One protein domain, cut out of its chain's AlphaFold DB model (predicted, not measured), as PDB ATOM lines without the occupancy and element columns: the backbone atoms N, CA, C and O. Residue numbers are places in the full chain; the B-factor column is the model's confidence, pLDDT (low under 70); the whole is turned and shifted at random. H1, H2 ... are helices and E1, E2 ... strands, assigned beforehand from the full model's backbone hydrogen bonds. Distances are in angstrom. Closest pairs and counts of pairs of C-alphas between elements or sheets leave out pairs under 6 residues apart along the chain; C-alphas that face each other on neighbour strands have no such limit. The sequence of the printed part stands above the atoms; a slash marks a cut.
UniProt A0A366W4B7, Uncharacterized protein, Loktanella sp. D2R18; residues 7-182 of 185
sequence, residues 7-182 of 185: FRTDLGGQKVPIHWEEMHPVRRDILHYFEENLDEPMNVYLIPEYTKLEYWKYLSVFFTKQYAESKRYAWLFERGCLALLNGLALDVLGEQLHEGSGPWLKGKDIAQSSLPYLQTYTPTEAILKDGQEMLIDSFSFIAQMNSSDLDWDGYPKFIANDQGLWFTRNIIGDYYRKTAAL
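This is residues 7 to 182 of the 185 residues of an uncharacterized protein of Loktanella sp. D2R18 (UniProt A0A366W4B7). A long helix, H4, runs through the middle of a helical body, with H5, H6 and H7 packed round its later part in a four-helix up-and-down bundle, each running against the one before, and H1 crossing it steeply. A small antiparallel sheet, in the order E2, E1, E3, sits by the first part of H4, the loop of residues 145 to 160 lies at the other end, and residues 177 to 182 stick out. The printed part has 176 residues, with seven named helices and three named strands in the order E1 E2 H1 H2 H3 E3 H4 H5 H6 H7, and is mostly helix. It is compact, with a radius of gyration of the C-alphas of 16.1 A and spans of 54 by 37 by 29 A.

E1, residues 7 to 9, and E2, residues 15 to 17, form an antiparallel hairpin, with N 8 and O 16 2.9 A apart, within hydrogen-bond range. E3, residues 61 to 63, is antiparallel to E1, with N 7 and O 62 2.9 A apart, also within range. H4, residues 68 to 94, is the hub and touches five helices; it only grazes the sheet with residues 70 to 78. H1, residues 20 to 36, touches H4 with residues 26 to 33 alone, at a steep tilt of 58 degrees; the C-alphas of Ile 30 and Gly 80 are closest, 5.1 A apart. H2, residues 48 to 52, is close to H4 but not clearly touching, while H3, residues 55 to 58, touches H4, closest at the C-alphas of Tyr 55 and Cys 81, 5.5 A. H5, residues 102 to 120, has a kink of 27 degrees near residue 114. H6, residues 127 to 144, touches H5 at a steep tilt of 42 degrees, opposite ways; the C-alphas of Lys 108 and Ala 143 are closest, 4.7 A apart. H7, residues 161 to 180, touches H4 with residues 163 to 172 alone, at a shallow tilt of 27 degrees, opposite ways, closest at the C-alphas of Ala 83 and Phe 167, 6.2 A. Every O i to N i+4 pair is within hydrogen-bond range in H4, but 11 of 13 in H1, 13 of 15 in H5, 13 of 14 in H6, 13 of 16 in H7 and 0 of 1 in H2, which has 1 of 2 O i to N i+3 pairs within range; H3 is too short for an O i to N i+4 pair.

E1 begins at C-alpha 7, (75.852, 54.555, -59.046). From first to last C-alpha H1 measures 24.8 A, H4 38.7 A, H5 28.3 A, H6 26.8 A and H7 27.7 A. H4 runs from C-alpha 68 at (76.498, 38.963, -64.342) to C-alpha 94 at (78.857, 45.980, -26.350).

The C-alphas of Lys 65 and Trp 152 are the two farthest apart, 54.4 A. The printed part has no cut; the links H1 to H2 and H6 to H7 are long. The mean pLDDT of the printed part is 88.9, with residues 47 to 51, 66, 68 to 69, 161 and 180 to 182 under 70.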
ATOM      1  N   PHE A   7      76.557  53.486 -59.740       91.75
ATOM      2  CA  PHE A   7      75.852  54.555 -59.046       91.75
ATOM      3  C   PHE A   7      75.376  54.105 -57.665       91.75
ATOM      4  O   PHE A   7      75.169  52.915 -57.430       91.75
ATOM      5  N   ARG A   8      75.138  55.080 -56.786       91.38
ATOM      6  CA  ARG A   8      74.302  54.950 -55.585       91.38
ATOM      7  C   ARG A   8      73.144  55.933 -55.644       91.38
ATOM      8  O   ARG A   8      73.196  56.914 -56.387       91.38
ATOM      9  N   THR A   9      72.138  55.688 -54.821       90.44
ATOM     10  CA  THR A   9      71.077  56.656 -54.535       90.44
ATOM     11  C   THR A   9      71.430  57.426 -53.264       90.44
ATOM     12  O   THR A   9      71.740  56.806 -52.249       90.44
ATOM     13  N   ASP A  10      71.425  58.759 -53.315       91.94
ATOM     14  CA  ASP A  10      71.562  59.596 -52.117       91.94
ATOM     15  C   ASP A  10      70.219  59.789 -51.385       91.94
ATOM     16  O   ASP A  10      69.171  59.326 -51.837       91.94
ATOM     17  N   LEU A  11      70.230  60.504 -50.256       91.75
ATOM     18  CA  LEU A  11      69.015  60.790 -49.477       91.75
ATOM     19  C   LEU A  11      67.983  61.649 -50.227       91.75
ATOM     20  O   LEU A  11      66.812  61.655 -49.861       91.75
ATOM     21  N   GLY A  12      68.397  62.376 -51.267       90.75
ATOM     22  CA  GLY A  12      67.506  63.135 -52.143       90.75
ATOM     23  C   GLY A  12      66.901  62.291 -53.269       90.75
ATOM     24  O   GLY A  12      66.187  62.833 -54.114       90.75
ATOM     25  N   GLY A  13      67.203  60.990 -53.324       87.19
ATOM     26  CA  GLY A  13      66.805  60.103 -54.413       87.19
ATOM     27  C   GLY A  13      67.620  60.301 -55.696       87.19
ATOM     28  O   GLY A  13      67.268  59.748 -56.742       87.19
ATOM     29  N   GLN A  14      68.698  61.090 -55.657       90.81
ATOM     30  CA  GLN A  14      69.526  61.366 -56.822       90.81
ATOM     31  C   GLN A  14      70.517  60.235 -57.074       90.81
ATOM     32  O   GLN A  14      71.071  59.625 -56.158       90.81
ATOM     33  N   LYS A  15      70.771  59.977 -58.360       90.75
ATOM     34  CA  LYS A  15      71.778  59.013 -58.799       90.75
ATOM     35  C   LYS A  15      73.148  59.672 -58.756       90.75
ATOM     36  O   LYS A  15      73.445  60.531 -59.585       90.75
ATOM     37  N   VAL A  16      73.989  59.229 -57.835       92.12
ATOM     38  CA  VAL A  16      75.356  59.725 -57.677       92.12
ATOM     39  C   VAL A  16      76.318  58.700 -58.275       92.12
ATOM     40  O   VAL A  16      76.270  57.535 -57.869       92.12
ATOM     41  N   PRO A  17      77.164  59.078 -59.251       92.00
ATOM     42  CA  PRO A  17      78.166  58.170 -59.795       92.00
ATOM     43  C   PRO A  17      79.197  57.812 -58.721       92.00
ATOM     44  O   PRO A  17      79.550  58.653 -57.898       92.00
ATOM     45  N   ILE A  18      79.682  56.573 -58.752       88.94
ATOM     46  CA  ILE A  18      80.725  56.087 -57.841       88.94
ATOM     47  C   ILE A  18      81.945  55.697 -58.666       88.94
ATOM     48  O   ILE A  18      81.819  54.974 -59.664       88.94
ATOM     49  N   HIS A  19      83.129  56.137 -58.247       85.94
ATOM     50  CA  HIS A  19      84.368  55.651 -58.834       85.94
ATOM     51  C   HIS A  19      84.685  54.244 -58.326       85.94
ATOM     52  O   HIS A  19      84.509  53.919 -57.156       85.94
ATOM     53  N   TRP A  20      85.205  53.389 -59.209       80.50
ATOM     54  CA  TRP A  20      85.566  52.017 -58.843       80.50
ATOM     55  C   TRP A  20      86.547  51.943 -57.661       80.50
ATOM     56  O   TRP A  20      86.460  51.046 -56.824       80.50
ATOM     57  N   GLU A  21      87.448  52.917 -57.570       85.12
ATOM     58  CA  GLU A  21      88.433  53.035 -56.493       85.12
ATOM     59  C   GLU A  21      87.783  53.238 -55.116       85.12
ATOM     60  O   GLU A  21      88.318  52.749 -54.124       85.12
ATOM     61  N   GLU A  22      86.601  53.861 -55.046       84.94
ATOM     62  CA  GLU A  22      85.842  54.036 -53.796       84.94
ATOM     63  C   GLU A  22      85.229  52.714 -53.309       84.94
ATOM     64  O   GLU A  22      85.062  52.494 -52.111       84.94
ATOM     65  N   MET A  23      84.924  51.802 -54.234       85.00
ATOM     66  CA  MET A  23      84.307  50.510 -53.926       85.00
ATOM     67  C   MET A  23      85.316  49.493 -53.411       85.00
ATOM     68  O   MET A  23      84.977  48.625 -52.611       85.00
ATOM     69  N   HIS A  24      86.559  49.563 -53.883       87.94
ATOM     70  CA  HIS A  24      87.584  48.593 -53.523       87.94
ATOM     71  C   HIS A  24      87.812  48.450 -52.005       87.94
ATOM     72  O   HIS A  24      87.768  47.313 -51.524       87.94
ATOM     73  N   PRO A  25      88.001  49.537 -51.225       89.62
ATOM     74  CA  PRO A  25      88.182  49.413 -49.784       89.62
ATOM     75  C   PRO A  25      86.916  48.893 -49.094       89.62
ATOM     76  O   PRO A  25      87.022  47.997 -48.270       89.62
ATOM     77  N   VAL A  26      85.721  49.338 -49.503       90.81
ATOM     78  CA  VAL A  26      84.453  48.829 -48.949       90.81
ATOM     79  C   VAL A  26      84.318  47.323 -49.178       90.81
ATOM     80  O   VAL A  26      84.002  46.579 -48.258       90.81
ATOM     81  N   ARG A  27      84.615  46.841 -50.392       91.44
ATOM     82  CA  ARG A  27      84.593  45.405 -50.698       91.44
ATOM     83  C   ARG A  27      85.571  44.627 -49.824       91.44
ATOM     84  O   ARG A  27      85.221  43.549 -49.359       91.44
ATOM     85  N   ARG A  28      86.797  45.126 -49.658       90.56
ATOM     86  CA  ARG A  28      87.803  44.480 -48.809       90.56
ATOM     87  C   ARG A  28      87.293  44.368 -47.373       90.56
ATOM     88  O   ARG A  28      87.360  43.285 -46.808       90.56
ATOM     89  N   ASP A  29      86.748  45.453 -46.835       91.19
ATOM     90  CA  ASP A  29      86.236  45.499 -45.467       91.19
ATOM     91  C   ASP A  29      85.059  44.524 -45.278       91.19
ATOM     92  O   ASP A  29      85.036  43.783 -44.303       91.19
ATOM     93  N   ILE A  30      84.144  44.427 -46.255       92.50
ATOM     94  CA  ILE A  30      83.057  43.429 -46.258       92.50
ATOM     95  C   ILE A  30      83.610  42.001 -46.195       92.50
ATOM     96  O   ILE A  30      83.133  41.185 -45.411       92.50
ATOM     97  N   LEU A  31      84.578  41.675 -47.054       91.94
ATOM     98  CA  LEU A  31      85.091  40.309 -47.163       91.94
ATOM     99  C   LEU A  31      85.869  39.892 -45.913       91.94
ATOM    100  O   LEU A  31      85.672  38.782 -45.435       91.94
ATOM    101  N   HIS A  32      86.688  40.788 -45.368       90.19
ATOM    102  CA  HIS A  32      87.371  40.552 -44.096       90.19
ATOM    103  C   HIS A  32      86.369  40.411 -42.947       90.19
ATOM    104  O   HIS A  32      86.486  39.501 -42.138       90.19
ATOM    105  N   TYR A  33      85.339  41.263 -42.898       90.56
ATOM    106  CA  TYR A  33      84.289  41.147 -41.890       90.56
ATOM    107  C   TYR A  33      83.583  39.784 -41.957       90.56
ATOM    108  O   TYR A  33      83.295  39.198 -40.920       90.56
ATOM    109  N   PHE A  34      83.317  39.257 -43.157       91.75
ATOM    110  CA  PHE A  34      82.723  37.926 -43.316       91.75
ATOM    111  C   PHE A  34      83.640  36.800 -42.838       91.75
ATOM    112  O   PHE A  34      83.140  35.842 -42.253       91.75
ATOM    113  N   GLU A  35      84.944  36.914 -43.084       88.75
ATOM    114  CA  GLU A  35      85.940  35.924 -42.667       88.75
ATOM    115  C   GLU A  35      86.071  35.855 -41.144       88.75
ATOM    116  O   GLU A  35      86.003  34.770 -40.575       88.75
ATOM    117  N   GLU A  36      86.169  37.008 -40.485       87.62
ATOM    118  CA  GLU A  36      86.383  37.086 -39.035       87.62
ATOM    119  C   GLU A  36      85.118  36.757 -38.223       87.62
ATOM    120  O   GLU A  36      85.215  36.303 -37.087       87.62
ATOM    121  N   ASN A  37      83.918  36.963 -38.785       85.75
ATOM    122  CA  ASN A  37      82.660  36.932 -38.022       85.75
ATOM    123  C   ASN A  37      81.694  35.799 -38.409       85.75
ATOM    124  O   ASN A  37      80.515  35.833 -38.044       85.75
ATOM    125  N   LEU A  38      82.159  34.790 -39.153       82.50
ATOM    126  CA  LEU A  38      81.321  33.649 -39.542       82.50
ATOM    127  C   LEU A  38      80.785  32.869 -38.330       82.50
ATOM    128  O   LEU A  38      79.628  32.453 -38.344       82.50
ATOM    129  N   ASP A  39      81.602  32.717 -37.288       81.19
ATOM    130  CA  ASP A  39      81.268  31.959 -36.076       81.19
ATOM    131  C   ASP A  39      81.121  32.851 -34.826       81.19
ATOM    132  O   ASP A  39      80.868  32.348 -33.733       81.19
ATOM    133  N   GLU A  40      81.202  34.177 -34.991       80.25
ATOM    134  CA  GLU A  40      81.148  35.176 -33.911       80.25
ATOM    135  C   GLU A  40      79.922  36.094 -34.071       80.25
ATOM    136  O   GLU A  40      80.020  37.215 -34.571       80.25
ATOM    137  N   PRO A  41      78.716  35.638 -33.683       76.38
ATOM    138  CA  PRO A  41      77.487  36.392 -33.916       76.38
ATOM    139  C   PRO A  41      77.317  37.598 -32.988       76.38
ATOM    140  O   PRO A  41      76.544  38.490 -33.310       76.38
ATOM    141  N   MET A  42      77.983  37.610 -31.831       70.12
ATOM    142  CA  MET A  42      77.777  38.620 -30.784       70.12
ATOM    143  C   MET A  42      79.023  39.468 -30.537       70.12
ATOM    144  O   MET A  42      78.928  40.691 -30.521       70.12
ATOM    145  N   ASN A  43      80.190  38.835 -30.393       74.00
ATOM    146  CA  ASN A  43      81.468  39.523 -30.194       74.00
ATOM    147  C   ASN A  43      82.116  39.804 -31.544       74.00
ATOM    148  O   ASN A  43      83.166  39.263 -31.879       74.00
ATOM    149  N   VAL A  44      81.424  40.608 -32.341       75.19
ATOM    150  CA  VAL A  44      81.851  40.900 -33.699       75.19
ATOM    151  C   VAL A  44      83.189  41.634 -33.667       75.19
ATOM    152  O   VAL A  44      83.317  42.697 -33.066       75.19
ATOM    153  N   TYR A  45      84.182  41.089 -34.358       74.75
ATOM    154  CA  TYR A  45      85.445  41.766 -34.569       74.75
ATOM    155  C   TYR A  45      85.293  42.831 -35.656       74.75
ATOM    156  O   TYR A  45      85.089  42.537 -36.841       74.75
ATOM    157  N   LEU A  46      85.424  44.091 -35.241       76.75
ATOM    158  CA  LEU A  46      85.596  45.226 -36.133       76.75
ATOM    159  C   LEU A  46      87.052  45.668 -36.136       76.75
ATOM    160  O   LEU A  46      87.622  46.018 -35.104       76.75
ATOM    161  N   ILE A  47      87.645  45.739 -37.324       63.91
ATOM    162  CA  ILE A  47      88.945  46.384 -37.472       63.91
ATOM    163  C   ILE A  47      88.763  47.891 -37.197       63.91
ATOM    164  O   ILE A  47      87.876  48.501 -37.799       63.91
ATOM    165  N   PRO A  48      89.583  48.527 -36.337       65.69
ATOM    166  CA  PRO A  48      89.448  49.945 -35.977       65.69
ATOM    167  C   PRO A  48      89.398  50.905 -37.179       65.69
ATOM    168  O   PRO A  48      88.796  51.979 -37.126       65.69
ATOM    169  N   GLU A  49      90.018  50.523 -38.294       57.97
ATOM    170  CA  GLU A  49      89.985  51.239 -39.565       57.97
ATOM    171  C   GLU A  49      88.616  51.222 -40.272       57.97
ATOM    172  O   GLU A  49      88.387  52.086 -41.121       57.97
ATOM    173  N   TYR A  50      87.704  50.308 -39.931       55.91
ATOM    174  CA  TYR A  50      86.389  50.165 -40.570       55.91
ATOM    175  C   TYR A  50      85.406  51.267 -40.180       55.91
ATOM    176  O   TYR A  50      84.508  51.597 -40.943       55.91
ATOM    177  N   THR A  51      85.629  51.997 -39.086       61.47
ATOM    178  CA  THR A  51      84.786  53.167 -38.778       61.47
ATOM    179  C   THR A  51      85.115  54.402 -39.631       61.47
ATOM    180  O   THR A  51      84.644  55.494 -39.324       61.47
ATOM    181  N   LYS A  52      85.981  54.283 -40.650       74.00
ATOM    182  CA  LYS A  52      86.405  55.408 -41.506       74.00
ATOM    183  C   LYS A  52      85.524  55.601 -42.735       74.00
ATOM    184  O   LYS A  52      85.551  56.680 -43.323       74.00
ATOM    185  N   LEU A  53      84.798  54.567 -43.157       85.56
ATOM    186  CA  LEU A  53      83.993  54.608 -44.372       85.56
ATOM    187  C   LEU A  53      82.507  54.713 -44.041       85.56
ATOM    188  O   LEU A  53      81.996  54.101 -43.110       85.56
ATOM    189  N   GLU A  54      81.797  55.481 -44.859       91.81
ATOM    190  CA  GLU A  54      80.363  55.724 -44.708       91.81
ATOM    191  C   GLU A  54      79.562  54.598 -45.378       91.81
ATOM    192  O   GLU A  54      78.919  54.803 -46.412       91.81
ATOM    193  N   TYR A  55      79.638  53.380 -44.827       93.38
ATOM    194  CA  TYR A  55      79.043  52.174 -45.425       93.38
ATOM    195  C   TYR A  55      77.548  52.321 -45.734       93.38
ATOM    196  O   TYR A  55      77.074  51.807 -46.747       93.38
ATOM    197  N   TRP A  56      76.819  53.091 -44.923       94.44
ATOM    198  CA  TRP A  56      75.402  53.398 -45.128       94.44
ATOM    199  C   TRP A  56      75.099  54.039 -46.492       94.44
ATOM    200  O   TRP A  56      74.016  53.839 -47.037       94.44
ATOM    201  N   LYS A  57      76.061  54.735 -47.116       93.94
ATOM    202  CA  LYS A  57      75.896  55.313 -48.462       93.94
ATOM    203  C   LYS A  57      75.894  54.266 -49.580       93.94
ATOM    204  O   LYS A  57      75.544  54.596 -50.712       93.94
ATOM    205  N   TYR A  58      76.307  53.033 -49.298       93.81
ATOM    206  CA  TYR A  58      76.472  51.969 -50.291       93.81
ATOM    207  C   TYR A  58      75.376  50.892 -50.222       93.81
ATOM    208  O   TYR A  58      75.437  49.917 -50.967       93.81
ATOM    209  N   LEU A  59      74.336  51.093 -49.402       93.44
ATOM    210  CA  LEU A  59      73.165  50.206 -49.340       93.44
ATOM    211  C   LEU A  59      72.410  50.127 -50.681       93.44
ATOM    212  O   LEU A  59      71.904  49.076 -51.052       93.44
ATOM    213  N   SER A  60      72.396  51.224 -51.445       89.88
ATOM    214  CA  SER A  60      71.635  51.366 -52.697       89.88
ATOM    215  C   SER A  60      72.535  51.415 -53.939       89.88
ATOM    216  O   SER A  60      72.378  52.300 -54.783       89.88
ATOM    217  N   VAL A  61      73.520  50.517 -54.049       90.25
ATOM    218  CA  VAL A  61      74.435  50.461 -55.205       90.25
ATOM    219  C   VAL A  61      73.795  49.741 -56.394       90.25
ATOM    220  O   VAL A  61      73.288  48.629 -56.271       90.25
ATOM    221  N   PHE A  62      73.877  50.336 -57.586       89.12
ATOM    222  CA  PHE A  62      73.382  49.729 -58.822       89.12
ATOM    223  C   PHE A  62      74.214  50.119 -60.050       89.12
ATOM    224  O   PHE A  62      74.958  51.100 -60.060       89.12
ATOM    225  N   PHE A  63      74.053  49.347 -61.127       86.62
ATOM    226  CA  PHE A  63      74.734  49.568 -62.401       86.62
ATOM    227  C   PHE A  63      73.740  49.974 -63.495       86.62
ATOM    228  O   PHE A  63      72.625  49.456 -63.547       86.62
ATOM    229  N   THR A  64      74.140  50.862 -64.410       84.62
ATOM    230  CA  THR A  64      73.304  51.247 -65.570       84.62
ATOM    231  C   THR A  64      73.329  50.227 -66.702       84.62
ATOM    232  O   THR A  64      72.422  50.211 -67.532       84.62
ATOM    233  N   LYS A  65      74.347  49.360 -66.743       78.75
ATOM    234  CA  LYS A  65      74.436  48.227 -67.669       78.75
ATOM    235  C   LYS A  65      74.440  46.930 -66.875       78.75
ATOM    236  O   LYS A  65      75.236  46.765 -65.955       78.75
ATOM    237  N   GLN A  66      73.538  46.021 -67.225       69.44
ATOM    238  CA  GLN A  66      73.353  44.782 -66.483       69.44
ATOM    239  C   GLN A  66      74.292  43.691 -67.017       69.44
ATOM    240  O   GLN A  66      74.079  43.161 -68.104       69.44
ATOM    241  N   TYR A  67      75.307  43.334 -66.229       72.88
ATOM    242  CA  TYR A  67      76.170  42.169 -66.453       72.88
ATOM    243  C   TYR A  67      76.092  41.214 -65.252       72.88
ATOM    244  O   TYR A  67      75.660  41.608 -64.166       72.88
ATOM    245  N   ALA A  68      76.497  39.951 -65.429       62.72
ATOM    246  CA  ALA A  68      76.498  38.963 -64.342       62.72
ATOM    247  C   ALA A  68      77.362  39.422 -63.152       62.72
ATOM    248  O   ALA A  68      76.940  39.337 -62.000       62.72
ATOM    249  N   GLU A  69      78.527  39.999 -63.447       68.06
ATOM    250  CA  GLU A  69      79.416  40.592 -62.452       68.06
ATOM    251  C   GLU A  69      78.729  41.739 -61.694       68.06
ATOM    252  O   GLU A  69      78.681  41.721 -60.468       68.06
ATOM    253  N   SER A  70      78.079  42.670 -62.400       79.38
ATOM    254  CA  SER A  70      77.341  43.791 -61.799       79.38
ATOM    255  C   SER A  70      76.274  43.349 -60.794       79.38
ATOM    256  O   SER A  70      76.126  43.971 -59.743       79.38
ATOM    257  N   LYS A  71      75.552  42.254 -61.082       81.19
ATOM    258  CA  LYS A  71      74.573  41.680 -60.145       81.19
ATOM    259  C   LYS A  71      75.249  41.171 -58.873       81.19
ATOM    260  O   LYS A  71      74.776  41.468 -57.782       81.19
ATOM    261  N   ARG A  72      76.364  40.444 -59.009       82.81
ATOM    262  CA  ARG A  72      77.127  39.917 -57.868       82.81
ATOM    263  C   ARG A  72      77.702  41.037 -57.001       82.81
ATOM    264  O   ARG A  72      77.672  40.920 -55.783       82.81
ATOM    265  N   TYR A  73      78.195  42.115 -57.613       85.25
ATOM    266  CA  TYR A  73      78.695  43.277 -56.878       85.25
ATOM    267  C   TYR A  73      77.579  43.994 -56.120       85.25
ATOM    268  O   TYR A  73      77.719  44.181 -54.920       85.25
ATOM    269  N   ALA A  74      76.464  44.342 -56.770       88.69
ATOM    270  CA  ALA A  74      75.344  44.985 -56.076       88.69
ATOM    271  C   ALA A  74      74.852  44.131 -54.894       88.69
ATOM    272  O   ALA A  74      74.720  44.631 -53.780       88.69
ATOM    273  N   TRP A  75      74.714  42.821 -55.119       90.00
ATOM    274  CA  TRP A  75      74.327  41.853 -54.096       90.00
ATOM    275  C   TRP A  75      75.309  41.798 -52.912       90.00
ATOM    276  O   TRP A  75      74.874  41.799 -51.762       90.00
ATOM    277  N   LEU A  76      76.622  41.772 -53.177       92.19
ATOM    278  CA  LEU A  76      77.656  41.745 -52.136       92.19
ATOM    279  C   LEU A  76      77.659  43.036 -51.314       92.19
ATOM    280  O   LEU A  76      77.799  42.975 -50.099       92.19
ATOM    281  N   PHE A  77      77.530  44.187 -51.972       92.88
ATOM    282  CA  PHE A  77      77.609  45.488 -51.314       92.88
ATOM    283  C   PHE A  77      76.413  45.754 -50.419       92.88
ATOM    284  O   PHE A  77      76.601  46.081 -49.258       92.88
ATOM    285  N   GLU A  78      75.199  45.553 -50.923       94.25
ATOM    286  CA  GLU A  78      73.981  45.753 -50.139       94.25
ATOM    287  C   GLU A  78      74.016  44.933 -48.840       94.25
ATOM    288  O   GLU A  78      73.888  45.463 -47.738       94.25
ATOM    289  N   ARG A  79      74.305  43.636 -48.965       94.81
ATOM    290  CA  ARG A  79      74.415  42.710 -47.835       94.81
ATOM    291  C   ARG A  79      75.586  43.002 -46.920       94.81
ATOM    292  O   ARG A  79      75.428  43.031 -45.705       94.81
ATOM    293  N   GLY A  80      76.763  43.183 -47.501       94.44
ATOM    294  CA  GLY A  80      77.980  43.433 -46.752       94.44
ATOM    295  C   GLY A  80      77.906  44.733 -45.967       94.44
ATOM    296  O   GLY A  80      78.300  44.758 -44.808       94.44
ATOM    297  N   CYS A  81      77.337  45.789 -46.549       95.31
ATOM    298  CA  CYS A  81      77.120  47.046 -45.846       95.31
ATOM    299  C   CYS A  81      76.088  46.901 -44.724       95.31
ATOM    300  O   CYS A  81      76.334  47.425 -43.644       95.31
ATOM    301  N   LEU A  82      74.994  46.153 -44.917       96.12
ATOM    302  CA  LEU A  82      74.074  45.832 -43.817       96.12
ATOM    303  C   LEU A  82      74.796  45.081 -42.679       96.12
ATOM    304  O   LEU A  82      74.636  45.434 -41.515       96.12
ATOM    305  N   ALA A  83      75.633  44.091 -42.997       94.81
ATOM    306  CA  ALA A  83      76.392  43.340 -41.995       94.81
ATOM    307  C   ALA A  83      77.451  44.189 -41.269       94.81
ATOM    308  O   ALA A  83      77.584  44.082 -40.055       94.81
ATOM    309  N   LEU A  84      78.159  45.070 -41.978       94.31
ATOM    310  CA  LEU A  84      79.105  46.011 -41.369       94.31
ATOM    311  C   LEU A  84      78.397  47.007 -40.449       94.31
ATOM    312  O   LEU A  84      78.876  47.276 -39.352       94.31
ATOM    313  N   LEU A  85      77.243  47.533 -40.869       95.31
ATOM    314  CA  LEU A  85      76.411  48.393 -40.030       95.31
ATOM    315  C   LEU A  85      75.931  47.660 -38.772       95.31
ATOM    316  O   LEU A  85      75.913  48.256 -37.699       95.31
ATOM    317  N   ASN A  86      75.606  46.369 -38.885       95.12
ATOM    318  CA  ASN A  86      75.307  45.535 -37.728       95.12
ATOM    319  C   ASN A  86      76.503  45.424 -36.785       95.12
ATOM    320  O   ASN A  86      76.343  45.639 -35.590       95.12
ATOM    321  N   GLY A  87      77.690  45.136 -37.316       92.62
ATOM    322  CA  GLY A  87      78.905  45.103 -36.513       92.62
ATOM    323  C   GLY A  87      79.136  46.419 -35.775       92.62
ATOM    324  O   GLY A  87      79.340  46.401 -34.570       92.62
ATOM    325  N   LEU A  88      79.008  47.561 -36.464       92.69
ATOM    326  CA  LEU A  88      79.129  48.896 -35.858       92.69
ATOM    327  C   LEU A  88      78.111  49.136 -34.739       92.69
ATOM    328  O   LEU A  88      78.446  49.747 -33.729       92.69
ATOM    329  N   ALA A  89      76.870  48.680 -34.912       93.88
ATOM    330  CA  ALA A  89      75.864  48.782 -33.865       93.88
ATOM    331  C   ALA A  89      76.228  47.902 -32.659       93.88
ATOM    332  O   ALA A  89      76.170  48.379 -31.530       93.88
ATOM    333  N   LEU A  90      76.630  46.648 -32.887       92.38
ATOM    334  CA  LEU A  90      77.008  45.713 -31.824       92.38
ATOM    335  C   LEU A  90      78.252  46.162 -31.054       92.38
ATOM    336  O   LEU A  90      78.276  46.014 -29.841       92.38
ATOM    337  N   ASP A  91      79.233  46.753 -31.733       90.00
ATOM    338  CA  ASP A  91      80.432  47.334 -31.119       90.00
ATOM    339  C   ASP A  91      80.049  48.425 -30.110       90.00
ATOM    340  O   ASP A  91      80.362  48.324 -28.929       90.00
ATOM    341  N   VAL A  92      79.228  49.395 -30.527       91.00
ATOM    342  CA  VAL A  92      78.741  50.456 -29.629       91.00
ATOM    343  C   VAL A  92      77.884  49.895 -28.489       91.00
ATOM    344  O   VAL A  92      77.967  50.372 -27.360       91.00
ATOM    345  N   LEU A  93      77.034  48.906 -28.773       92.19
ATOM    346  CA  LEU A  93      76.134  48.309 -27.782       92.19
ATOM    347  C   LEU A  93      76.851  47.376 -26.796       92.19
ATOM    348  O   LEU A  93      76.339  47.152 -25.701       92.19
ATOM    349  N   GLY A  94      78.008  46.834 -27.179       89.56
ATOM    350  CA  GLY A  94      78.857  45.980 -26.350       89.56
ATOM    351  C   GLY A  94      79.929  46.741 -25.567       89.56
ATOM    352  O   GLY A  94      80.584  46.153 -24.706       89.56
ATOM    353  N   GLU A  95      80.116  48.033 -25.835       88.62
ATOM    354  CA  GLU A  95      81.079  48.871 -25.128       88.62
ATOM    355  C   GLU A  95      80.533  49.415 -23.800       88.62
ATOM    356  O   GLU A  95      79.352  49.727 -23.643       88.62
ATOM    357  N   GLN A  96      81.435  49.573 -22.830       92.31
ATOM    358  CA  GLN A  96      81.157  50.317 -21.607       92.31
ATOM    359  C   GLN A  96      81.201  51.815 -21.922       92.31
ATOM    360  O   GLN A  96      82.231  52.337 -22.357       92.31
ATOM    361  N   LEU A  97      80.099  52.521 -21.682       92.94
ATOM    362  CA  LEU A  97      79.958  53.917 -22.066       92.94
ATOM    363  C   LEU A  97      79.726  54.838 -20.869       92.94
ATOM    364  O   LEU A  97      79.172  54.479 -19.830       92.94
ATOM    365  N   HIS A  98      80.101  56.098 -21.068       92.06
ATOM    366  CA  HIS A  98      79.734  57.202 -20.189       92.06
ATOM    367  C   HIS A  98      79.162  58.346 -21.023       92.06
ATOM    368  O   HIS A  98      79.665  58.632 -22.117       92.06
ATOM    369  N   GLU A  99      78.128  59.017 -20.515       91.62
ATOM    370  CA  GLU A  99      77.496  60.133 -21.218       91.62
ATOM    371  C   GLU A  99      78.530  61.224 -21.542       91.62
ATOM    372  O   GLU A  99      79.270  61.691 -20.676       91.62
ATOM    373  N   GLY A 100      78.613  61.596 -22.824       88.38
ATOM    374  CA  GLY A 100      79.569  62.591 -23.319       88.38
ATOM    375  C   GLY A 100      81.001  62.083 -23.533       88.38
ATOM    376  O   GLY A 100      81.851  62.860 -23.964       88.38
ATOM    377  N   SER A 101      81.289  60.803 -23.276       90.94
ATOM    378  CA  SER A 101      82.583  60.199 -23.621       90.94
ATOM    379  C   SER A 101      82.806  60.124 -25.140       90.94
ATOM    380  O   SER A 101      81.868  60.198 -25.933       90.94
ATOM    381  N   GLY A 102      84.063  59.953 -25.562       90.31
ATOM    382  CA  GLY A 102      84.416  59.806 -26.980       90.31
ATOM    383  C   GLY A 102      83.664  58.669 -27.687       90.31
ATOM    384  O   GLY A 102      83.037  58.938 -28.713       90.31
ATOM    385  N   PRO A 103      83.666  57.432 -27.151       89.69
ATOM    386  CA  PRO A 103      82.920  56.316 -27.732       89.69
ATOM    387  C   PRO A 103      81.410  56.564 -27.800       89.69
ATOM    388  O   PRO A 103      80.792  56.329 -28.837       89.69
ATOM    389  N   TRP A 104      80.835  57.165 -26.752       92.06
ATOM    390  CA  TRP A 104      79.429  57.574 -26.728       92.06
ATOM    391  C   TRP A 104      79.090  58.531 -27.875       92.06
ATOM    392  O   TRP A 104      78.158  58.286 -28.637       92.06
ATOM    393  N   LEU A 105      79.853  59.617 -28.026       93.62
ATOM    394  CA  LEU A 105      79.618  60.604 -29.083       93.62
ATOM    395  C   LEU A 105      79.817  59.990 -30.473       93.62
ATOM    396  O   LEU A 105      78.961  60.154 -31.336       93.62
ATOM    397  N   LYS A 106      80.887  59.209 -30.659       91.56
ATOM    398  CA  LYS A 106      81.171  58.506 -31.916       91.56
ATOM    399  C   LYS A 106      80.028  57.564 -32.308       91.56
ATOM    400  O   LYS A 106      79.607  57.572 -33.463       91.56
ATOM    401  N   GLY A 107      79.512  56.780 -31.362       92.38
ATOM    402  CA  GLY A 107      78.379  55.886 -31.593       92.38
ATOM    403  C   GLY A 107      77.126  56.650 -32.024       92.38
ATOM    404  O   GLY A 107      76.489  56.281 -33.014       92.38
ATOM    405  N   LYS A 108      76.814  57.769 -31.353       95.25
ATOM    406  CA  LYS A 108      75.678  58.633 -31.718       95.25
ATOM    407  C   LYS A 108      75.844  59.255 -33.102       95.25
ATOM    408  O   LYS A 108      74.885  59.237 -33.869       95.25
ATOM    409  N   ASP A 109      77.038  59.727 -33.451       94.81
ATOM    410  CA  ASP A 109      77.321  60.316 -34.766       94.81
ATOM    411  C   ASP A 109      77.145  59.293 -35.899       94.81
ATOM    412  O   ASP A 109      76.504  59.582 -36.916       94.81
ATOM    413  N   ILE A 110      77.662  58.071 -35.719       94.38
ATOM    414  CA  ILE A 110      77.486  56.973 -36.682       94.38
ATOM    415  C   ILE A 110      76.000  56.627 -36.821       94.38
ATOM    416  O   ILE A 110      75.499  56.504 -37.942       94.38
ATOM    417  N   ALA A 111      75.282  56.515 -35.702       96.19
ATOM    418  CA  ALA A 111      73.861  56.191 -35.694       96.19
ATOM    419  C   ALA A 111      73.020  57.249 -36.415       96.19
ATOM    420  O   ALA A 111      72.241  56.927 -37.314       96.19
ATOM    421  N   GLN A 112      73.230  58.523 -36.085       96.88
ATOM    422  CA  GLN A 112      72.540  59.651 -36.708       96.88
ATOM    423  C   GLN A 112      72.837  59.756 -38.206       96.88
ATOM    424  O   GLN A 112      71.940  60.075 -38.987       96.88
ATOM    425  N   SER A 113      74.066  59.447 -38.625       95.62
ATOM    426  CA  SER A 113      74.453  59.459 -40.040       95.62
ATOM    427  C   SER A 113      73.854  58.291 -40.828       95.62
ATOM    428  O   SER A 113      73.524  58.443 -42.005       95.62
ATOM    429  N   SER A 114      73.698  57.134 -40.183       96.31
ATOM    430  CA  SER A 114      73.227  55.895 -40.815       96.31
ATOM    431  C   SER A 114      71.704  55.833 -40.946       96.31
ATOM    432  O   SER A 114      71.196  55.363 -41.966       96.31
ATOM    433  N   LEU A 115      70.968  56.329 -39.944       97.50
ATOM    434  CA  LEU A 115      69.504  56.220 -39.866       97.50
ATOM    435  C   LEU A 115      68.760  56.727 -41.111       97.50
ATOM    436  O   LEU A 115      67.933  55.976 -41.629       97.50
ATOM    437  N   PRO A 116      69.045  57.927 -41.660       96.94
ATOM    438  CA  PRO A 116      68.341  58.408 -42.849       96.94
ATOM    439  C   PRO A 116      68.520  57.483 -44.057       96.94
ATOM    440  O   PRO A 116      67.593  57.287 -44.841       96.94
ATOM    441  N   TYR A 117      69.702  56.882 -44.206       96.75
ATOM    442  CA  TYR A 117      69.977  55.953 -45.300       96.75
ATOM    443  C   TYR A 117      69.252  54.633 -45.081       96.75
ATOM    444  O   TYR A 117      68.610  54.147 -46.004       96.75
ATOM    445  N   LEU A 118      69.281  54.097 -43.859       96.62
ATOM    446  CA  LEU A 118      68.539  52.888 -43.509       96.62
ATOM    447  C   LEU A 118      67.033  53.060 -43.706       96.62
ATOM    448  O   LEU A 118      66.396  52.145 -44.198       96.62
ATOM    449  N   GLN A 119      66.462  54.218 -43.381       96.06
ATOM    450  CA  GLN A 119      65.022  54.475 -43.516       96.06
ATOM    451  C   GLN A 119      64.564  54.683 -44.966       96.06
ATOM    452  O   GLN A 119      63.405  54.428 -45.286       96.06
ATOM    453  N   THR A 120      65.444  55.181 -45.835       93.44
ATOM    454  CA  THR A 120      65.112  55.493 -47.239       93.44
ATOM    455  C   THR A 120      65.490  54.383 -48.212       93.44
ATOM    456  O   THR A 120      64.932  54.303 -49.306       93.44
ATOM    457  N   TYR A 121      66.440  53.533 -47.831       93.19
ATOM    458  CA  TYR A 121      66.855  52.377 -48.609       93.19
ATOM    459  C   TYR A 121      65.713  51.360 -48.731       93.19
ATOM    460  O   TYR A 121      65.018  51.044 -47.767       93.19
ATOM    461  N   THR A 122      65.539  50.826 -49.939       92.44
ATOM    462  CA  THR A 122      64.566  49.770 -50.229       92.44
ATOM    463  C   THR A 122      65.321  48.475 -50.499       92.44
ATOM    464  O   THR A 122      66.001  48.401 -51.528       92.44
ATOM    465  N   PRO A 123      65.190  47.453 -49.638       93.69
ATOM    466  CA  PRO A 123      65.881  46.196 -49.848       93.69
ATOM    467  C   PRO A 123      65.492  45.502 -51.149       93.69
ATOM    468  O   PRO A 123      64.313  45.418 -51.501       93.69
ATOM    469  N   THR A 124      66.489  44.974 -51.863       91.06
ATOM    470  CA  THR A 124      66.263  44.249 -53.123       91.06
ATOM    471  C   THR A 124      65.613  42.884 -52.907       91.06
ATOM    472  O   THR A 124      64.969  42.351 -53.811       91.06
ATOM    473  N   GLU A 125      65.757  42.324 -51.706       91.25
ATOM    474  CA  GLU A 125      65.218  41.028 -51.319       91.25
ATOM    475  C   GLU A 125      64.427  41.141 -50.016       91.25
ATOM    476  O   GLU A 125      64.857  41.799 -49.073       91.25
ATOM    477  N   ALA A 126      63.291  40.443 -49.943       91.44
ATOM    478  CA  ALA A 126      62.390  40.508 -48.791       91.44
ATOM    479  C   ALA A 126      63.077  40.135 -47.468       91.44
ATOM    480  O   ALA A 126      62.815  40.775 -46.457       91.44
ATOM    481  N   ILE A 127      63.995  39.160 -47.489       91.69
ATOM    482  CA  ILE A 127      64.747  38.749 -46.295       91.69
ATOM    483  C   ILE A 127      65.577  39.898 -45.710       91.69
ATOM    484  O   ILE A 127      65.753  39.977 -44.508       91.69
ATOM    485  N   LEU A 128      66.060  40.833 -46.530       95.06
ATOM    486  CA  LEU A 128      66.877  41.943 -46.043       95.06
ATOM    487  C   LEU A 128      66.063  43.010 -45.296       95.06
ATOM    488  O   LEU A 128      66.658  43.832 -44.601       95.06
ATOM    489  N   LYS A 129      64.728  42.986 -45.398       95.94
ATOM    490  CA  LYS A 129      63.847  43.892 -44.652       95.94
ATOM    491  C   LYS A 129      63.942  43.657 -43.146       95.94
ATOM    492  O   LYS A 129      64.022  44.624 -42.401       95.94
ATOM    493  N   ASP A 130      64.026  42.401 -42.716       94.62
ATOM    494  CA  ASP A 130      64.161  42.067 -41.294       94.62
ATOM    495  C   ASP A 130      65.476  42.636 -40.733       94.62
ATOM    496  O   ASP A 130      65.490  43.294 -39.696       94.62
ATOM    497  N   GLY A 131      66.583  42.460 -41.464       95.00
ATOM    498  CA  GLY A 131      67.879  43.031 -41.089       95.00
ATOM    499  C   GLY A 131      67.882  44.562 -41.084       95.00
ATOM    500  O   GLY A 131      68.479  45.177 -40.205       95.00
ATOM    501  N   GLN A 132      67.196  45.192 -42.040       96.88
ATOM    502  CA  GLN A 132      67.006  46.644 -42.060       96.88
ATOM    503  C   GLN A 132      66.242  47.132 -40.822       96.88
ATOM    504  O   GLN A 132      66.669  48.105 -40.205       96.88
ATOM    505  N   GLU A 133      65.138  46.477 -40.455       96.19
ATOM    506  CA  GLU A 133      64.328  46.832 -39.282       96.19
ATOM    507  C   GLU A 133      65.143  46.712 -37.987       96.19
ATOM    508  O   GLU A 133      65.200  47.672 -37.222       96.19
ATOM    509  N   MET A 134      65.886  45.613 -37.810       96.44
ATOM    510  CA  MET A 134      66.788  45.434 -36.662       96.44
ATOM    511  C   MET A 134      67.831  46.556 -36.555       96.44
ATOM    512  O   MET A 134      68.073  47.076 -35.468       96.44
ATOM    513  N   LEU A 135      68.424  46.974 -37.681       97.00
ATOM    514  CA  LEU A 135      69.381  48.086 -37.697       97.00
ATOM    515  C   LEU A 135      68.728  49.430 -37.389       97.00
ATOM    516  O   LEU A 135      69.330  50.261 -36.708       97.00
ATOM    517  N   ILE A 136      67.519  49.674 -37.899       97.69
ATOM    518  CA  ILE A 136      66.769  50.890 -37.574       97.69
ATOM    519  C   ILE A 136      66.513  50.939 -36.071       97.69
ATOM    520  O   ILE A 136      66.745  51.989 -35.474       97.69
ATOM    521  N   ASP A 137      66.109  49.832 -35.452       96.88
ATOM    522  CA  ASP A 137      65.877  49.760 -34.010       96.88
ATOM    523  C   ASP A 137      67.167  50.020 -33.222       96.88
ATOM    524  O   ASP A 137      67.198  50.913 -32.368       96.88
ATOM    525  N   SER A 138      68.260  49.323 -33.556       97.06
ATOM    526  CA  SER A 138      69.536  49.479 -32.852       97.06
ATOM    527  C   SER A 138      70.106  50.890 -32.994       97.06
ATOM    528  O   SER A 138      70.501  51.509 -32.006       97.06
ATOM    529  N   PHE A 139      70.115  51.454 -34.205       97.69
ATOM    530  CA  PHE A 139      70.628  52.808 -34.406       97.69
ATOM    531  C   PHE A 139      69.689  53.881 -33.859       97.69
ATOM    532  O   PHE A 139      70.171  54.916 -33.402       97.69
ATOM    533  N   SER A 140      68.372  53.658 -33.845       98.00
ATOM    534  CA  SER A 140      67.431  54.585 -33.200       98.00
ATOM    535  C   SER A 140      67.678  54.644 -31.701       98.00
ATOM    536  O   SER A 140      67.737  55.742 -31.144       98.00
ATOM    537  N   PHE A 141      67.896  53.486 -31.072       97.62
ATOM    538  CA  PHE A 141      68.296  53.412 -29.675       97.62
ATOM    539  C   PHE A 141      69.614  54.162 -29.444       97.62
ATOM    540  O   PHE A 141      69.628  55.110 -28.665       97.62
ATOM    541  N   ILE A 142      70.688  53.833 -30.176       96.88
ATOM    542  CA  ILE A 142      72.002  54.485 -30.012       96.88
ATOM    543  C   ILE A 142      71.884  56.009 -30.177       96.88
ATOM    544  O   ILE A 142      72.377  56.767 -29.344       96.88
ATOM    545  N   ALA A 143      71.189  56.485 -31.215       97.12
ATOM    546  CA  ALA A 143      71.047  57.913 -31.498       97.12
ATOM    547  C   ALA A 143      70.291  58.682 -30.398       97.12
ATOM    548  O   ALA A 143      70.580  59.862 -30.167       97.12
ATOM    549  N   GLN A 144      69.334  58.039 -29.726       96.56
ATOM    550  CA  GLN A 144      68.479  58.656 -28.704       96.56
ATOM    551  C   GLN A 144      68.927  58.351 -27.269       96.56
ATOM    552  O   GLN A 144      68.446  59.000 -26.340       96.56
ATOM    553  N   MET A 145      69.884  57.436 -27.101       96.00
ATOM    554  CA  MET A 145      70.380  56.965 -25.813       96.00
ATOM    555  C   MET A 145      70.797  58.127 -24.904       96.00
ATOM    556  O   MET A 145      71.471  59.073 -25.335       96.00
ATOM    557  N   ASN A 146      70.404  58.044 -23.639       95.81
ATOM    558  CA  ASN A 146      70.788  58.938 -22.548       95.81
ATOM    559  C   ASN A 146      71.281  58.115 -21.342       95.81
ATOM    560  O   ASN A 146      71.238  56.888 -21.359       95.81
ATOM    561  N   SER A 147      71.781  58.767 -20.293       94.06
ATOM    562  CA  SER A 147      72.368  58.063 -19.140       94.06
ATOM    563  C   SER A 147      71.421  57.078 -18.442       94.06
ATOM    564  O   SER A 147      71.896  56.118 -17.840       94.06
ATOM    565  N   SER A 148      70.097  57.249 -18.536       95.50
ATOM    566  CA  SER A 148      69.141  56.294 -17.954       95.50
ATOM    567  C   SER A 148      69.045  54.970 -18.722       95.50
ATOM    568  O   SER A 148      68.622  53.957 -18.154       95.50
ATOM    569  N   ASP A 149      69.511  54.948 -19.970       96.44
ATOM    570  CA  ASP A 149      69.563  53.764 -20.827       96.44
ATOM    571  C   ASP A 149      70.814  52.908 -20.580       96.44
ATOM    572  O   ASP A 149      70.960  51.852 -21.190       96.44
ATOM    573  N   LEU A 150      71.698  53.330 -19.669       95.75
ATOM    574  CA  LEU A 150      72.863  52.566 -19.230       95.75
ATOM    575  C   LEU A 150      72.578  51.816 -17.928       95.75
ATOM    576  O   LEU A 150      71.840  52.298 -17.057       95.75
ATOM    577  N   ASP A 151      73.132  50.616 -17.785       94.75
ATOM    578  CA  ASP A 151      73.139  49.891 -16.519       94.75
ATOM    579  C   ASP A 151      74.140  50.492 -15.514       94.75
ATOM    580  O   ASP A 151      74.705  51.566 -15.721       94.75
ATOM    581  N   TRP A 152      74.299  49.836 -14.365       93.62
ATOM    582  CA  TRP A 152      75.159  50.328 -13.290       93.62
ATOM    583  C   TRP A 152      76.654  50.288 -13.645       93.62
ATOM    584  O   TRP A 152      77.423  51.056 -13.069       93.62
ATOM    585  N   ASP A 153      77.040  49.430 -14.591       93.12
ATOM    586  CA  ASP A 153      78.393  49.317 -15.124       93.12
ATOM    587  C   ASP A 153      78.623  50.275 -16.300       93.12
ATOM    588  O   ASP A 153      79.765  50.533 -16.663       93.12
ATOM    589  N   GLY A 154      77.571  50.863 -16.871       92.62
ATOM    590  CA  GLY A 154      77.662  51.742 -18.036       92.62
ATOM    591  C   GLY A 154      77.439  51.023 -19.366       92.62
ATOM    592  O   GLY A 154      77.705  51.610 -20.413       92.62
ATOM    593  N   TYR A 155      76.947  49.783 -19.353       93.69
ATOM    594  CA  TYR A 155      76.558  49.079 -20.572       93.69
ATOM    595  C   TYR A 155      75.162  49.509 -21.037       93.69
ATOM    596  O   TYR A 155      74.249  49.657 -20.213       93.69
ATOM    597  N   PRO A 156      74.951  49.693 -22.349       94.19
ATOM    598  CA  PRO A 156      73.629  49.953 -22.903       94.19
ATOM    599  C   PRO A 156      72.609  48.851 -22.583       94.19
ATOM    600  O   PRO A 156      72.852  47.669 -22.801       94.19
ATOM    601  N   LYS A 157      71.402  49.231 -22.146       94.19
ATOM    602  CA  LYS A 157      70.289  48.310 -21.815       94.19
ATOM    603  C   LYS A 157      69.552  47.742 -23.039       94.19
ATOM    604  O   LYS A 157      68.402  47.311 -22.928       94.19
ATOM    605  N   PHE A 158      70.176  47.754 -24.212       92.56
ATOM    606  CA  PHE A 158      69.580  47.239 -25.442       92.56
ATOM    607  C   PHE A 158      69.863  45.743 -25.594       92.56
ATOM    608  O   PHE A 158      70.996  45.293 -25.450       92.56
ATOM    609  N   ILE A 159      68.838  44.957 -25.922       86.69
ATOM    610  CA  ILE A 159      68.976  43.507 -26.089       86.69
ATOM    611  C   ILE A 159      69.205  43.196 -27.570       86.69
ATOM    612  O   ILE A 159      68.263  43.205 -28.355       86.69
ATOM    613  N   ALA A 160      70.447  42.876 -27.942       79.88
ATOM    614  CA  ALA A 160      70.836  42.596 -29.331       79.88
ATOM    615  C   ALA A 160      70.919  41.094 -29.693       79.88
ATOM    616  O   ALA A 160      71.307  40.753 -30.810       79.88
ATOM    617  N   ASN A 161      70.570  40.187 -28.769       65.38
ATOM    618  CA  ASN A 161      70.903  38.753 -28.856       65.38
ATOM    619  C   ASN A 161      70.385  38.027 -30.113       65.38
ATOM    620  O   ASN A 161      71.012  37.068 -30.558       65.38
ATOM    621  N   ASP A 162      69.295  38.494 -30.724       83.81
ATOM    622  CA  ASP A 162      68.760  37.894 -31.954       83.81
ATOM    623  C   ASP A 162      69.280  38.571 -33.229       83.81
ATOM    624  O   ASP A 162      69.325  37.947 -34.291       83.81
ATOM    625  N   GLN A 163      69.729  39.823 -33.121       90.81
ATOM    626  CA  GLN A 163      70.198  40.614 -34.252       90.81
ATOM    627  C   GLN A 163      71.497  40.029 -34.816       90.81
ATOM    628  O   GLN A 163      71.558  39.659 -35.988       90.81
ATOM    629  N   GLY A 164      72.517  39.856 -33.974       88.75
ATOM    630  CA  GLY A 164      73.809  39.314 -34.397       88.75
ATOM    631  C   GLY A 164      73.706  37.934 -35.058       88.75
ATOM    632  O   GLY A 164      74.178  37.721 -36.178       88.75
ATOM    633  N   LEU A 165      72.958  37.019 -34.431       91.25
ATOM    634  CA  LEU A 165      72.673  35.686 -34.976       91.25
ATOM    635  C   LEU A 165      71.957  35.735 -36.329       91.25
ATOM    636  O   LEU A 165      72.249  34.921 -37.215       91.25
ATOM    637  N   TRP A 166      71.008  36.658 -36.495       94.44
ATOM    638  CA  TRP A 166      70.288  36.821 -37.749       94.44
ATOM    639  C   TRP A 166      71.238  37.239 -38.877       94.44
ATOM    640  O   TRP A 166      71.227  36.615 -39.942       94.44
ATOM    641  N   PHE A 167      72.103  38.225 -38.629       94.56
ATOM    642  CA  PHE A 167      73.078  38.719 -39.605       94.56
ATOM    643  C   PHE A 167      74.091  37.645 -40.006       94.56
ATOM    644  O   PHE A 167      74.309  37.413 -41.201       94.56
ATOM    645  N   THR A 168      74.642  36.917 -39.036       91.81
ATOM    646  CA  THR A 168      75.565  35.810 -39.309       91.81
ATOM    647  C   THR A 168      74.902  34.727 -40.158       91.81
ATOM    648  O   THR A 168      75.467  34.288 -41.157       91.81
ATOM    649  N   ARG A 169      73.665  34.318 -39.851       91.69
ATOM    650  CA  ARG A 169      72.982  33.237 -40.590       91.69
ATOM    651  C   ARG A 169      72.529  33.642 -41.993       91.69
ATOM    652  O   ARG A 169      72.691  32.855 -42.937       91.69
ATOM    653  N   ASN A 170      71.929  34.825 -42.119       93.44
ATOM    654  CA  ASN A 170      71.203  35.252 -43.318       93.44
ATOM    655  C   ASN A 170      72.042  36.099 -44.278       93.44
ATOM    656  O   ASN A 170      71.690  36.195 -45.453       93.44
ATOM    657  N   ILE A 171      73.156  36.671 -43.812       94.25
ATOM    658  CA  ILE A 171      74.082  37.419 -44.665       94.25
ATOM    659  C   ILE A 171      75.401  36.668 -44.832       94.25
ATOM    660  O   ILE A 171      75.694  36.212 -45.939       94.25
ATOM    661  N   ILE A 172      76.171  36.492 -43.754       91.94
ATOM    662  CA  ILE A 172      77.516  35.895 -43.833       91.94
ATOM    663  C   ILE A 172      77.417  34.427 -44.277       91.94
ATOM    664  O   ILE A 172      78.022  34.008 -45.262       91.94
ATOM    665  N   GLY A 173      76.556  33.646 -43.628       90.44
ATOM    666  CA  GLY A 173      76.312  32.254 -43.984       90.44
ATOM    667  C   GLY A 173      75.728  32.085 -45.390       90.44
ATOM    668  O   GLY A 173      76.067  31.124 -46.078       90.44
ATOM    669  N   ASP A 174      74.877  33.010 -45.852       90.62
ATOM    670  CA  ASP A 174      74.347  32.977 -47.226       90.62
ATOM    671  C   ASP A 174      75.456  33.222 -48.256       90.62
ATOM    672  O   ASP A 174      75.510  32.529 -49.274       90.62
ATOM    673  N   TYR A 175      76.391  34.132 -47.959       90.88
ATOM    674  CA  TYR A 175      77.584  34.359 -48.775       90.88
ATOM    675  C   TYR A 175      78.412  33.089 -48.957       90.88
ATOM    676  O   TYR A 175      78.708  32.720 -50.098       90.88
ATOM    677  N   TYR A 176      78.743  32.386 -47.873       88.62
ATOM    678  CA  TYR A 176      79.536  31.161 -47.972       88.62
ATOM    679  C   TYR A 176      78.763  30.016 -48.623       88.62
ATOM    680  O   TYR A 176      79.329  29.334 -49.473       88.62
ATOM    681  N   ARG A 177      77.466  29.835 -48.333       88.81
ATOM    682  CA  ARG A 177      76.641  28.810 -49.006       88.81
ATOM    683  C   ARG A 177      76.565  29.040 -50.512       88.81
ATOM    684  O   ARG A 177      76.769  28.108 -51.285       88.81
ATOM    685  N   LYS A 178      76.298  30.277 -50.941       84.44
ATOM    686  CA  LYS A 178      76.229  30.621 -52.367       84.44
ATOM    687  C   LYS A 178      77.588  30.531 -53.040       84.44
ATOM    688  O   LYS A 178      77.645  30.093 -54.179       84.44
ATOM    689  N   THR A 179      78.664  30.916 -52.356       78.81
ATOM    690  CA  THR A 179      80.021  30.837 -52.912       78.81
ATOM    691  C   THR A 179      80.524  29.396 -52.986       78.81
ATOM    692  O   THR A 179      81.143  29.046 -53.979       78.81
ATOM    693  N   ALA A 180      80.211  28.543 -52.011       64.94
ATOM    694  CA  ALA A 180      80.529  27.113 -52.048       64.94
ATOM    695  C   ALA A 180      79.716  26.353 -53.111       64.94
ATOM    696  O   ALA A 180      80.195  25.373 -53.668       64.94
ATOM    697  N   ALA A 181      78.499  26.814 -53.419       63.34
ATOM    698  CA  ALA A 181      77.700  26.296 -54.531       63.34
ATOM    699  C   ALA A 181      78.202  26.760 -55.913       63.34
ATOM    700  O   ALA A 181      77.739  26.244 -56.932       63.34
ATOM    701  N   LEU A 182      79.124  27.732 -55.970       61.53
ATOM    702  CA  LEU A 182      79.876  28.016 -57.187       61.53
ATOM    703  C   LEU A 182      80.932  26.921 -57.319       61.53
ATOM    704  O   LEU A 182      82.023  27.020 -56.769       61.53
TER     705      LEU A 182